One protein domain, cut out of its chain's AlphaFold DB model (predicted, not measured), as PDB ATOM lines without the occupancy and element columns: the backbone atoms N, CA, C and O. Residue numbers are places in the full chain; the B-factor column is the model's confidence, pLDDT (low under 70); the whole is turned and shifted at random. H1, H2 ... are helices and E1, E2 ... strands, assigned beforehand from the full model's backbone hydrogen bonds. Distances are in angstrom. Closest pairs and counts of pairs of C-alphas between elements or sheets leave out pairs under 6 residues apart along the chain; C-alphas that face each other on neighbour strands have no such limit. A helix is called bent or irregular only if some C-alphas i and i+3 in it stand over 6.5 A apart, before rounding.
ATOM      1  N   SER A  19      26.892 -21.510  16.016       88.69
ATOM      2  CA  SER A  19      26.189 -20.520  15.205       88.69
ATOM      3  C   SER A  19      24.869 -20.143  15.870       88.69
ATOM      4  O   SER A  19      24.128 -21.004  16.347       88.69
ATOM      5  N   LEU A  20      24.575 -18.848  15.919       89.69
ATOM      6  CA  LEU A  20      23.337 -18.305  16.471       89.69
ATOM      7  C   LEU A  20      22.862 -17.177  15.557       89.69
ATOM      8  O   LEU A  20      23.556 -16.172  15.403       89.69
ATOM      9  N   ALA A  21      21.686 -17.340  14.961       88.69
ATOM     10  CA  ALA A  21      21.017 -16.275  14.233       88.69
ATOM     11  C   ALA A  21      20.099 -15.514  15.194       88.69
ATOM     12  O   ALA A  21      19.247 -16.113  15.843       88.69
ATOM     13  N   VAL A  22      20.263 -14.195  15.285       90.50
ATOM     14  CA  VAL A  22      19.366 -13.344  16.074       90.50
ATOM     15  C   VAL A  22      18.597 -12.445  15.126       90.50
ATOM     16  O   VAL A  22      19.191 -11.669  14.377       90.50
ATOM     17  N   VAL A  23      17.276 -12.545  15.167       88.88
ATOM     18  CA  VAL A  23      16.372 -11.713  14.372       88.88
ATOM     19  C   VAL A  23      15.470 -10.900  15.287       88.88
ATOM     20  O   VAL A  23      15.340 -11.177  16.474       88.88
ATOM     21  N   ARG A  24      14.838  -9.862  14.741       89.50
ATOM     22  CA  ARG A  24      13.925  -9.030  15.528       89.50
ATOM     23  C   ARG A  24      12.718  -9.823  16.030       89.50
ATOM     24  O   ARG A  24      12.327  -9.651  17.179       89.50
ATOM     25  N   GLU A  25      12.126 -10.635  15.161       85.38
ATOM     26  CA  GLU A  25      10.885 -11.363  15.427       85.38
ATOM     27  C   GLU A  25      10.828 -12.625  14.560       85.38
ATOM     28  O   GLU A  25      11.141 -12.565  13.368       85.38
ATOM     29  N   LEU A  26      10.446 -13.754  15.165       83.75
ATOM     30  CA  LEU A  26      10.161 -15.010  14.473       83.75
ATOM     31  C   LEU A  26       8.646 -15.225  14.453       83.75
ATOM     32  O   LEU A  26       8.013 -15.453  15.485       83.75
ATOM     33  N   PHE A  27       8.047 -15.149  13.266       78.50
ATOM     34  CA  PHE A  27       6.605 -15.308  13.115       78.50
ATOM     35  C   PHE A  27       6.208 -16.786  13.099       78.50
ATOM     36  O   PHE A  27       6.804 -17.589  12.385       78.50
ATOM     37  N   ILE A  28       5.185 -17.135  13.885       70.62
ATOM     38  CA  ILE A  28       4.731 -18.521  14.104       70.62
ATOM     39  C   ILE A  28       4.280 -19.194  12.804       70.62
ATOM     40  O   ILE A  28       4.528 -20.375  12.596       70.62
ATOM     41  N   ASP A  29       3.622 -18.445  11.930       76.44
ATOM     42  CA  ASP A  29       3.152 -18.894  10.621       76.44
ATOM     43  C   ASP A  29       4.290 -19.158   9.623       76.44
ATOM     44  O   ASP A  29       4.082 -19.873   8.649       76.44
ATOM     45  N   MET A  30       5.494 -18.654   9.899       76.31
ATOM     46  CA  MET A  30       6.693 -18.855   9.081       76.31
ATOM     47  C   MET A  30       7.632 -19.931   9.649       76.31
ATOM     48  O   MET A  30       8.749 -20.085   9.148       76.31
ATOM     49  N   TYR A  31       7.218 -20.664  10.695       73.81
ATOM     50  CA  TYR A  31       8.091 -21.613  11.400       73.81
ATOM     51  C   TYR A  31       8.658 -22.702  10.497       73.81
ATOM     52  O   TYR A  31       9.855 -22.986  10.552       73.81
ATOM     53  N   ASP A  32       7.820 -23.270   9.636       75.69
ATOM     54  CA  ASP A  32       8.231 -24.331   8.718       75.69
ATOM     55  C   ASP A  32       9.222 -23.811   7.668       75.69
ATOM     56  O   ASP A  32      10.222 -24.469   7.363       75.69
ATOM     57  N   ASP A  33       8.980 -22.604   7.153       79.50
ATOM     58  CA  ASP A  33       9.793 -21.994   6.103       79.50
ATOM     59  C   ASP A  33      11.181 -21.596   6.614       79.50
ATOM     60  O   ASP A  33      12.188 -21.924   5.978       79.50
ATOM     61  N   TYR A  34      11.270 -20.944   7.781       80.25
ATOM     62  CA  TYR A  34      12.579 -20.603   8.343       80.25
ATOM     63  C   TYR A  34      13.304 -21.846   8.864       80.25
ATOM     64  O   TYR A  34      14.529 -21.924   8.741       80.25
ATOM     65  N   SER A  35      12.575 -22.827   9.416       82.06
ATOM     66  CA  SER A  35      13.180 -24.083   9.859       82.06
ATOM     67  C   SER A  35      13.876 -24.756   8.691       82.06
ATOM     68  O   SER A  35      15.050 -25.095   8.815       82.06
ATOM     69  N   ARG A  36      13.206 -24.875   7.536       84.50
ATOM     70  CA  ARG A  36      13.809 -25.438   6.322       84.50
ATOM     71  C   ARG A  36      15.080 -24.690   5.921       84.50
ATOM     72  O   ARG A  36      16.104 -25.329   5.720       84.50
ATOM     73  N   ALA A  37      15.043 -23.358   5.891       84.00
ATOM     74  CA  ALA A  37      16.217 -22.552   5.557       84.00
ATOM     75  C   ALA A  37      17.393 -22.770   6.531       84.00
ATOM     76  O   ALA A  37      18.545 -22.837   6.104       84.00
ATOM     77  N   LEU A  38      17.120 -22.913   7.834       83.06
ATOM     78  CA  LEU A  38      18.144 -23.241   8.830       83.06
ATOM     79  C   LEU A  38      18.688 -24.660   8.655       83.06
ATOM     80  O   LEU A  38      19.901 -24.834   8.737       83.06
ATOM     81  N   PHE A  39      17.822 -25.650   8.409       85.88
ATOM     82  CA  PHE A  39      18.234 -27.031   8.130       85.88
ATOM     83  C   PHE A  39      19.136 -27.103   6.905       85.88
ATOM     84  O   PHE A  39      20.203 -27.709   6.975       85.88
ATOM     85  N   ASP A  40      18.747 -26.450   5.813       84.56
ATOM     86  CA  ASP A  40      19.545 -26.397   4.589       84.56
ATOM     87  C   ASP A  40      20.915 -25.760   4.863       84.56
ATOM     88  O   ASP A  40      21.940 -26.300   4.454       84.56
ATOM     89  N   PHE A  41      20.945 -24.666   5.631       82.25
ATOM     90  CA  PHE A  41      22.183 -23.988   6.004       82.25
ATOM     91  C   PHE A  41      23.112 -24.864   6.850       82.25
ATOM     92  O   PHE A  41      24.282 -25.014   6.511       82.25
ATOM     93  N   PHE A  42      22.633 -25.457   7.948       80.31
ATOM     94  CA  PHE A  42      23.534 -26.219   8.815       80.31
ATOM     95  C   PHE A  42      23.931 -27.581   8.240       80.31
ATOM     96  O   PHE A  42      24.996 -28.086   8.591       80.31
ATOM     97  N   ASN A  43      23.115 -28.175   7.360       81.44
ATOM     98  CA  ASN A  43      23.514 -29.364   6.606       81.44
ATOM     99  C   ASN A  43      24.676 -29.062   5.646       81.44
ATOM    100  O   ASN A  43      25.476 -29.954   5.386       81.44
ATOM    101  N   ASP A  44      24.778 -27.827   5.147       83.25
ATOM    102  CA  ASP A  44      25.878 -27.379   4.285       83.25
ATOM    103  C   ASP A  44      27.154 -27.069   5.088       83.25
ATOM    104  O   ASP A  44      28.249 -27.479   4.711       83.25
ATOM    105  N   ILE A  45      27.024 -26.385   6.233       79.75
ATOM    106  CA  ILE A  45      28.188 -25.948   7.028       79.75
ATOM    107  C   ILE A  45      28.639 -26.940   8.113       79.75
ATOM    108  O   ILE A  45      29.635 -26.680   8.785       79.75
ATOM    109  N   GLU A  46      27.900 -28.032   8.324       80.25
ATOM    110  CA  GLU A  46      28.142 -29.075   9.340       80.25
ATOM    111  C   GLU A  46      28.342 -28.550  10.781       80.25
ATOM    112  O   GLU A  46      28.999 -29.177  11.615       80.25
ATOM    113  N   LEU A  47      27.747 -27.400  11.112       83.00
ATOM    114  CA  LEU A  47      27.846 -26.763  12.430       83.00
ATOM    115  C   LEU A  47      26.460 -26.523  13.021       83.00
ATOM    116  O   LEU A  47      25.569 -26.086  12.295       83.00
ATOM    117  N   PRO A  48      26.256 -26.720  14.336       85.25
ATOM    118  CA  PRO A  48      24.970 -26.437  14.949       85.25
ATOM    119  C   PRO A  48      24.617 -24.956  14.787       85.25
ATOM    120  O   PRO A  48      25.475 -24.070  14.902       85.25
ATOM    121  N   CYS A  49      23.341 -24.703  14.504       87.88
ATOM    122  CA  CYS A  49      22.783 -23.368  14.374       87.88
ATOM    123  C   CYS A  49      21.357 -23.346  14.923       87.88
ATOM    124  O   CYS A  49      20.553 -24.210  14.575       87.88
ATOM    125  N   ILE A  50      21.041 -22.353  15.754       89.44
ATOM    126  CA  ILE A  50      19.663 -22.042  16.155       89.44
ATOM    127  C   ILE A  50      19.344 -20.598  15.767       89.44
ATOM    128  O   ILE A  50      20.251 -19.767  15.660       89.44
ATOM    129  N   ALA A  51      18.062 -20.294  15.588       88.69
ATOM    130  CA  ALA A  51      17.582 -18.921  15.494       88.69
ATOM    131  C   ALA A  51      16.820 -18.546  16.762       88.69
ATOM    132  O   ALA A  51      16.068 -19.365  17.281       88.69
ATOM    133  N   LEU A  52      17.024 -17.315  17.225       89.94
ATOM    134  CA  LEU A  52      16.268 -16.702  18.310       89.94
ATOM    135  C   LEU A  52      15.730 -15.353  17.844       89.94
ATOM    136  O   LEU A  52      16.432 -14.598  17.161       89.94
ATOM    137  N   ASP A  53      14.518 -15.017  18.266       90.31
ATOM    138  CA  ASP A  53      14.087 -13.623  18.249       90.31
ATOM    139  C   ASP A  53      14.592 -12.840  19.476       90.31
ATOM    140  O   ASP A  53      15.249 -13.377  20.375       90.31
ATOM    141  N   TYR A  54      14.322 -11.532  19.523       91.31
ATOM    142  CA  TYR A  54      14.738 -10.698  20.655       91.31
ATOM    143  C   TYR A  54      14.072 -11.096  21.978       91.31
ATOM    144  O   TYR A  54      14.688 -10.942  23.035       91.31
ATOM    145  N   GLY A  55      12.836 -11.597  21.939       89.50
ATOM    146  CA  GLY A  55      12.130 -12.078  23.121       89.50
ATOM    147  C   GLY A  55      12.771 -13.350  23.668       89.50
ATOM    148  O   GLY A  55      13.066 -13.431  24.859       89.50
ATOM    149  N   GLU A  56      13.068 -14.306  22.796       88.88
ATOM    150  CA  GLU A  56      13.730 -15.559  23.148       88.88
ATOM    151  C   GLU A  56      15.161 -15.308  23.639       88.88
ATOM    152  O   GLU A  56      15.548 -15.811  24.694       88.88
ATOM    153  N   LEU A  57      15.937 -14.449  22.966       92.06
ATOM    154  CA  LEU A  57      17.271 -14.062  23.439       92.06
ATOM    155  C   LEU A  57      17.214 -13.387  24.818       92.06
ATOM    156  O   LEU A  57      18.067 -13.638  25.678       92.06
ATOM    157  N   HIS A  58      16.202 -12.549  25.060       91.06
ATOM    158  CA  HIS A  58      15.983 -11.960  26.376       91.06
ATOM    159  C   HIS A  58      15.689 -13.031  27.436       91.06
ATOM    160  O   HIS A  58      16.226 -12.959  28.542       91.06
ATOM    161  N   GLN A  59      14.904 -14.060  27.109       89.44
ATOM    162  CA  GLN A  59      14.645 -15.180  28.014       89.44
ATOM    163  C   GLN A  59      15.920 -15.976  28.314       89.44
ATOM    164  O   GLN A  59      16.229 -16.193  29.487       89.44
ATOM    165  N   TYR A  60      16.703 -16.337  27.293       91.44
ATOM    166  CA  TYR A  60      18.000 -17.000  27.472       91.44
ATOM    167  C   TYR A  60      18.899 -16.198  28.414       91.44
ATOM    168  O   TYR A  60      19.393 -16.721  29.405       91.44
ATOM    169  N   THR A  61      19.082 -14.907  28.150       90.56
ATOM    170  CA  THR A  61      19.976 -14.059  28.957       90.56
ATOM    171  C   THR A  61      19.448 -13.779  30.368       90.56
ATOM    172  O   THR A  61      20.239 -13.533  31.278       90.56
ATOM    173  N   THR A  62      18.131 -13.859  30.584       88.62
ATOM    174  CA  THR A  62      17.506 -13.667  31.902       88.62
ATOM    175  C   THR A  62      17.592 -14.921  32.774       88.62
ATOM    176  O   THR A  62      17.936 -14.833  33.959       88.62
ATOM    177  N   PHE A  63      17.281 -16.090  32.204       86.38
ATOM    178  CA  PHE A  63      17.157 -17.346  32.949       86.38
ATOM    179  C   PHE A  63      18.447 -18.177  32.930       86.38
ATOM    180  O   PHE A  63      18.781 -18.819  33.927       86.38
ATOM    181  N   CYS A  64      19.250 -18.103  31.867       89.69
ATOM    182  CA  CYS A  64      20.552 -18.764  31.785       89.69
ATOM    183  C   CYS A  64      21.670 -17.829  32.272       89.69
ATOM    184  O   CYS A  64      22.444 -17.285  31.490       89.69
ATOM    185  N   ARG A  65      21.785 -17.660  33.595       87.44
ATOM    186  CA  ARG A  65      22.777 -16.749  34.212       87.44
ATOM    187  C   ARG A  65      24.236 -17.194  34.074       87.44
ATOM    188  O   ARG A  65      25.140 -16.431  34.400       87.44
ATOM    189  N   GLN A  66      24.465 -18.436  33.663       93.00
ATOM    190  CA  GLN A  66      25.787 -19.028  33.494       93.00
ATOM    191  C   GLN A  66      25.939 -19.523  32.059       93.00
ATOM    192  O   GLN A  66      24.986 -20.038  31.476       93.00
ATOM    193  N   GLU A  67      27.157 -19.432  31.524       90.94
ATOM    194  CA  GLU A  67      27.491 -19.894  30.171       90.94
ATOM    195  C   GLU A  67      27.048 -21.344  29.938       90.94
ATOM    196  O   GLU A  67      26.385 -21.637  28.947       90.94
ATOM    197  N   ALA A  68      27.315 -22.238  30.894       91.94
ATOM    198  CA  ALA A  68      26.915 -23.639  30.803       91.94
ATOM    199  C   ALA A  68      25.394 -23.819  30.654       91.94
ATOM    200  O   ALA A  68      24.950 -24.681  29.900       91.94
ATOM    201  N   SER A  69      24.589 -22.993  31.330       90.75
ATOM    202  CA  SER A  69      23.128 -23.026  31.207       90.75
ATOM    203  C   SER A  69      22.665 -22.539  29.836       90.75
ATOM    204  O   SER A  69      21.740 -23.113  29.269       90.75
ATOM    205  N   PHE A  70      23.323 -21.514  29.288       92.06
ATOM    206  CA  PHE A  70      23.017 -20.993  27.956       92.06
ATOM    207  C   PHE A  70      23.346 -22.036  26.884       92.06
ATOM    208  O   PHE A  70      22.519 -22.335  26.027       92.06
ATOM    209  N   LEU A  71      24.540 -22.631  26.968       93.12
ATOM    210  CA  LEU A  71      24.989 -23.685  26.059       93.12
ATOM    211  C   LEU A  71      24.122 -24.942  26.168       93.12
ATOM    212  O   LEU A  71      23.781 -25.536  25.151       93.12
ATOM    213  N   GLY A  72      23.725 -25.331  27.381       92.38
ATOM    214  CA  GLY A  72      22.819 -26.457  27.594       92.38
ATOM    215  C   GLY A  72      21.485 -26.255  26.878       92.38
ATOM    216  O   GLY A  72      21.071 -27.109  26.099       92.38
ATOM    217  N   ALA A  73      20.859 -25.090  27.065       91.00
ATOM    218  CA  ALA A  73      19.600 -24.786  26.398       91.00
ATOM    219  C   ALA A  73      19.754 -24.629  24.876       91.00
ATOM    220  O   ALA A  73      18.856 -24.978  24.120       91.00
ATOM    221  N   TYR A  74      20.896 -24.122  24.407       92.38
ATOM    222  CA  TYR A  74      21.218 -24.078  22.982       92.38
ATOM    223  C   TYR A  74      21.198 -25.482  22.358       92.38
ATOM    224  O   TYR A  74      20.520 -25.705  21.353       92.38
ATOM    225  N   PHE A  75      21.909 -26.437  22.967       91.81
ATOM    226  CA  PHE A  75      21.973 -27.805  22.450       91.81
ATOM    227  C   PHE A  75      20.638 -28.534  22.580       91.81
ATOM    228  O   PHE A  75      20.253 -29.233  21.652       91.81
ATOM    229  N   GLU A  76      19.886 -28.312  23.662       90.56
ATOM    230  CA  GLU A  76      18.546 -28.889  23.817       90.56
ATOM    231  C   GLU A  76      17.610 -28.468  22.676       90.56
ATOM    232  O   GLU A  76      16.921 -29.305  22.090       90.56
ATOM    233  N   VAL A  77      17.619 -27.183  22.311       89.00
ATOM    234  CA  VAL A  77      16.810 -26.666  21.199       89.00
ATOM    235  C   VAL A  77      17.256 -27.252  19.870       89.00
ATOM    236  O   VAL A  77      16.413 -27.669  19.077       89.00
ATOM    237  N   PHE A  78      18.565 -27.316  19.635       89.19
ATOM    238  CA  PHE A  78      19.111 -27.882  18.409       89.19
ATOM    239  C   PHE A  78      18.768 -29.372  18.256       89.19
ATOM    240  O   PHE A  78      18.273 -29.791  17.208       89.19
ATOM    241  N   ASP A  79      18.959 -30.168  19.307       89.19
ATOM    242  CA  ASP A  79      18.674 -31.604  19.291       89.19
ATOM    243  C   ASP A  79      17.179 -31.870  19.099       89.19
ATOM    244  O   ASP A  79      16.796 -32.729  18.301       89.19
ATOM    245  N   LYS A  80      16.316 -31.082  19.756       87.38
ATOM    246  CA  LYS A  80      14.862 -31.162  19.561       87.38
ATOM    247  C   LYS A  80      14.446 -30.760  18.156       87.38
ATOM    248  O   LYS A  80      13.594 -31.425  17.571       87.38
ATOM    249  N   ALA A  81      15.058 -29.721  17.594       85.00
ATOM    250  CA  ALA A  81      14.801 -29.341  16.214       85.00
ATOM    251  C   ALA A  81      15.127 -30.502  15.268       85.00
ATOM    252  O   ALA A  81      14.295 -30.874  14.444       85.00
ATOM    253  N   ARG A  82      16.292 -31.142  15.436       84.56
ATOM    254  CA  ARG A  82      16.690 -32.312  14.637       84.56
ATOM    255  C   ARG A  82      15.751 -33.503  14.796       84.56
ATOM    256  O   ARG A  82      15.484 -34.177  13.807       84.56
ATOM    257  N   GLU A  83      15.269 -33.764  16.008       85.75
ATOM    258  CA  GLU A  83      14.312 -34.842  16.284       85.75
ATOM    259  C   GLU A  83      12.975 -34.613  15.564       85.75
ATOM    260  O   GLU A  83      12.416 -35.545  14.987       85.75
ATOM    261  N   PHE A  84      12.474 -33.375  15.565       82.50
ATOM    262  CA  PHE A  84      11.175 -33.037  14.977       82.50
ATOM    263  C   PHE A  84      11.229 -32.679  13.486       82.50
ATOM    264  O   PHE A  84      10.195 -32.694  12.824       82.50
ATOM    265  N   GLY A  85      12.407 -32.353  12.947       81.19
ATOM    266  CA  GLY A  85      12.561 -31.809  11.591       81.19
ATOM    267  C   GLY A  85      12.088 -30.354  11.450       81.19
ATOM    268  O   GLY A  85      11.962 -29.850  10.337       81.19
ATOM    269  N   SER A  86      11.823 -29.680  12.571       81.00
ATOM    270  CA  SER A  86      11.357 -28.291  12.661       81.00
ATOM    271  C   SER A  86      11.830 -27.688  13.979       81.00
ATOM    272  O   SER A  86      11.819 -28.387  14.996       81.00
ATOM    273  N   PHE A  87      12.184 -26.404  14.012       77.25
ATOM    274  CA  PHE A  87      12.539 -25.752  15.270       77.25
ATOM    275  C   PHE A  87      11.301 -25.604  16.168       77.25
ATOM    276  O   PHE A  87      10.275 -25.090  15.721       77.25
ATOM    277  N   PRO A  88      11.351 -26.062  17.431       68.44
ATOM    278  CA  PRO A  88      10.216 -25.939  18.333       68.44
ATOM    279  C   PRO A  88      10.057 -24.491  18.797       68.44
ATOM    280  O   PRO A  88      11.041 -23.801  19.056       68.44
ATOM    281  N   LYS A  89       8.810 -24.049  18.995       70.31
ATOM    282  CA  LYS A  89       8.553 -22.772  19.668       70.31
ATOM    283  C   LYS A  89       9.070 -22.831  21.101       70.31
ATOM    284  O   LYS A  89       8.623 -23.673  21.889       70.31
ATOM    285  N   LEU A  90       9.949 -21.904  21.454       69.94
ATOM    286  CA  LEU A  90      10.528 -21.855  22.782       69.94
ATOM    287  C   LEU A  90       9.489 -21.426  23.821       69.94
ATOM    288  O   LEU A  90       8.735 -20.467  23.649       69.94
ATOM    289  N   ARG A  91       9.426 -22.173  24.925       65.38
ATOM    290  CA  ARG A  91       8.596 -21.858  26.096       65.38
ATOM    291  C   ARG A  91       9.470 -21.729  27.338       65.38
ATOM    292  O   ARG A  91       9.292 -22.456  28.313       65.38
ATOM    293  N   PHE A  92      10.439 -20.822  27.281       62.72
ATOM    294  CA  PHE A  92      11.275 -20.502  28.435       62.72
ATOM    295  C   PHE A  92      10.437 -19.960  29.595       62.72
ATOM    296  O   PHE A  92       9.505 -19.181  29.390       62.72
ATOM    297  N   GLY A  93      10.777 -20.375  30.815       52.75
ATOM    298  CA  GLY A  93      10.153 -19.876  32.038       52.75
ATOM    299  C   GLY A  93       8.741 -20.395  32.318       52.75
ATOM    300  O   GLY A  93       8.149 -19.979  33.306       52.75
ATOM    301  N   LEU A  94       8.181 -21.304  31.504       60.09
ATOM    302  CA  LEU A  94       6.844 -21.852  31.776       60.09
ATOM    303  C   LEU A  94       6.830 -22.650  33.089       60.09
ATOM    304  O   LEU A  94       5.940 -22.468  33.913       60.09
ATOM    305  N   ARG A  95       7.860 -23.477  33.305       60.16
ATOM    306  CA  ARG A  95       8.026 -24.248  34.545       60.16
ATOM    307  C   ARG A  95       8.406 -23.362  35.731       60.16
ATOM    308  O   ARG A  95       7.873 -23.565  36.809       60.16
ATOM    309  N   ASP A  96       9.240 -22.343  35.518       58.47
ATOM    310  CA  ASP A  96       9.605 -21.384  36.570       58.47
ATOM    311  C   ASP A  96       8.387 -20.554  37.018       58.47
ATOM    312  O   ASP A  96       8.211 -20.278  38.203       58.47
ATOM    313  N   ALA A  97       7.503 -20.189  36.083       58.31
ATOM    314  CA  ALA A  97       6.230 -19.538  36.381       58.31
ATOM    315  C   ALA A  97       5.261 -20.481  37.115       58.31
ATOM    316  O   ALA A  97       4.613 -20.058  38.070       58.31
ATOM    317  N   GLU A  98       5.178 -21.753  36.710       60.59
ATOM    318  CA  GLU A  98       4.392 -22.778  37.413       60.59
ATOM    319  C   GLU A  98       4.901 -23.019  38.845       60.59
ATOM    320  O   GLU A  98       4.099 -23.121  39.773       60.59
ATOM    321  N   GLU A  99       6.218 -23.074  39.054       59.12
ATOM    322  CA  GLU A  99       6.834 -23.227  40.377       59.12
ATOM    323  C   GLU A  99       6.632 -21.990  41.260       59.12
ATOM    324  O   GLU A  99       6.288 -22.130  42.435       59.12
ATOM    325  N   LEU A 100       6.754 -20.781  40.701       54.88
ATOM    326  CA  LEU A 100       6.437 -19.536  41.408       54.88
ATOM    327  C   LEU A 100       4.973 -19.495  41.860       54.88
ATOM    328  O   LEU A 100       4.707 -19.110  42.996       54.88
ATOM    329  N   LEU A 101       4.036 -19.922  41.009       61.78
ATOM    330  CA  LEU A 101       2.611 -19.989  41.345       61.78
ATOM    331  C   LEU A 101       2.330 -21.022  42.445       61.78
ATOM    332  O   LEU A 101       1.616 -20.712  43.392       61.78
ATOM    333  N   ARG A 102       2.945 -22.210  42.372       61.91
ATOM    334  CA  ARG A 102       2.809 -23.259  43.402       61.91
ATOM    335  C   ARG A 102       3.418 -22.883  44.748       61.91
ATOM    336  O   ARG A 102       2.979 -23.390  45.768       61.91
ATOM    337  N   SER A 103       4.435 -22.023  44.766       62.50
ATOM    338  CA  SER A 103       5.069 -21.551  46.006       62.50
ATOM    339  C   SER A 103       4.250 -20.500  46.774       62.50
ATOM    340  O   SER A 103       4.641 -20.119  47.876       62.50
ATOM    341  N   GLN A 104       3.150 -20.012  46.187       56.97
ATOM    342  CA  GLN A 104       2.228 -19.043  46.796       56.97
ATOM    343  C   GLN A 104       0.926 -19.676  47.325       56.97
ATOM    344  O   GLN A 104       0.080 -18.941  47.838       56.97
TER     345      GLN A 104
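What this domain is: This is residues 19 to 104 of the 105 residues of an uncharacterized protein of mine drainage metagenome (UniProt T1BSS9). A small sheet of two short parallel strands, E1 and E2, has the two long helices H1 and H3 packing on E2, which lies near the middle; the shorter helix H2 follows E2, and H4 makes an arm whose residues 97 to 104 stick out from the body. The printed part has 86 residues, with two named strands and four named helices in the order E1, H1, E2, H2, H3, H4; the class is mostly helix. It is only just compact, close to loose, with a radius of gyration of the C-alphas of 13.9 A. The C-alphas span 48 by 29 by 25 A, an elongated outline.

How they stand to each other: E1, residues 19 to 22, is the parallel neighbour of E2, residues 49 to 52, at 19 degrees between their directions. C-alphas 21 and 51 face each other at 4.5 A; N 21 and O 50, and N 52 and O 21, are within hydrogen-bond range, each pair at 2.9 A. Between the strands in the chain comes H1, residues 28 to 45, which completes a strand-helix-strand unit, two parallel neighbour strands with a helix between them, with a right-handed crossover. The closest C-alphas of H1 and E2 are those of Phe 42 and Cys 49, 6.3 A apart. H2, residues 54 to 63, has Tyr 54 with its C-alpha 7.0 A from that of Val 22, the closest pair between H2 and E1. H3, residues 67 to 84, comes closest to E2 at the C-alphas of Phe 78 and Ile 50, 6.3 A apart. H2 and H3 are close but not clearly touching, with the closest C-alphas, those of Tyr 60 and Phe 70, 6.4 A apart; they run opposite ways at a steep tilt of 52 degrees. H1 and H3 are only just apart, with their closest C-alphas at 8.4 A. H4, residues 94 to 102, is apart from H1, H2 and H3. In H2, H3 and H4 every O i to N i+4 pair is within hydrogen-bond range; in H1, 12 of 14 are.

Where its parts are: E1 begins at C-alpha 19, at (26.189, -20.520, 15.205). H1 is 25.6 A long, with a kink of 28 degrees near residue 35, and is irregular: C-alphas 29 and 32 are 7.7 A apart. E2 is 10.1 A long and H2 14.2 A. H3, 25.9 A long, begins at C-alpha 67, at (27.491, -19.894, 30.171). H4, 12.4 A long, ends at C-alpha 102, at (2.809, -23.259, 43.402).

The domain as a whole: The two C-alphas farthest apart, those of Asp 44 and Gln 104, are 49.4 A apart. The printed part has no cut and no long link; the link from H3 to H4, nine residues, is short and the others are tight. The mean pLDDT of the printed part is 81.2, and residue 88 and residues 90 to 104 are under 70.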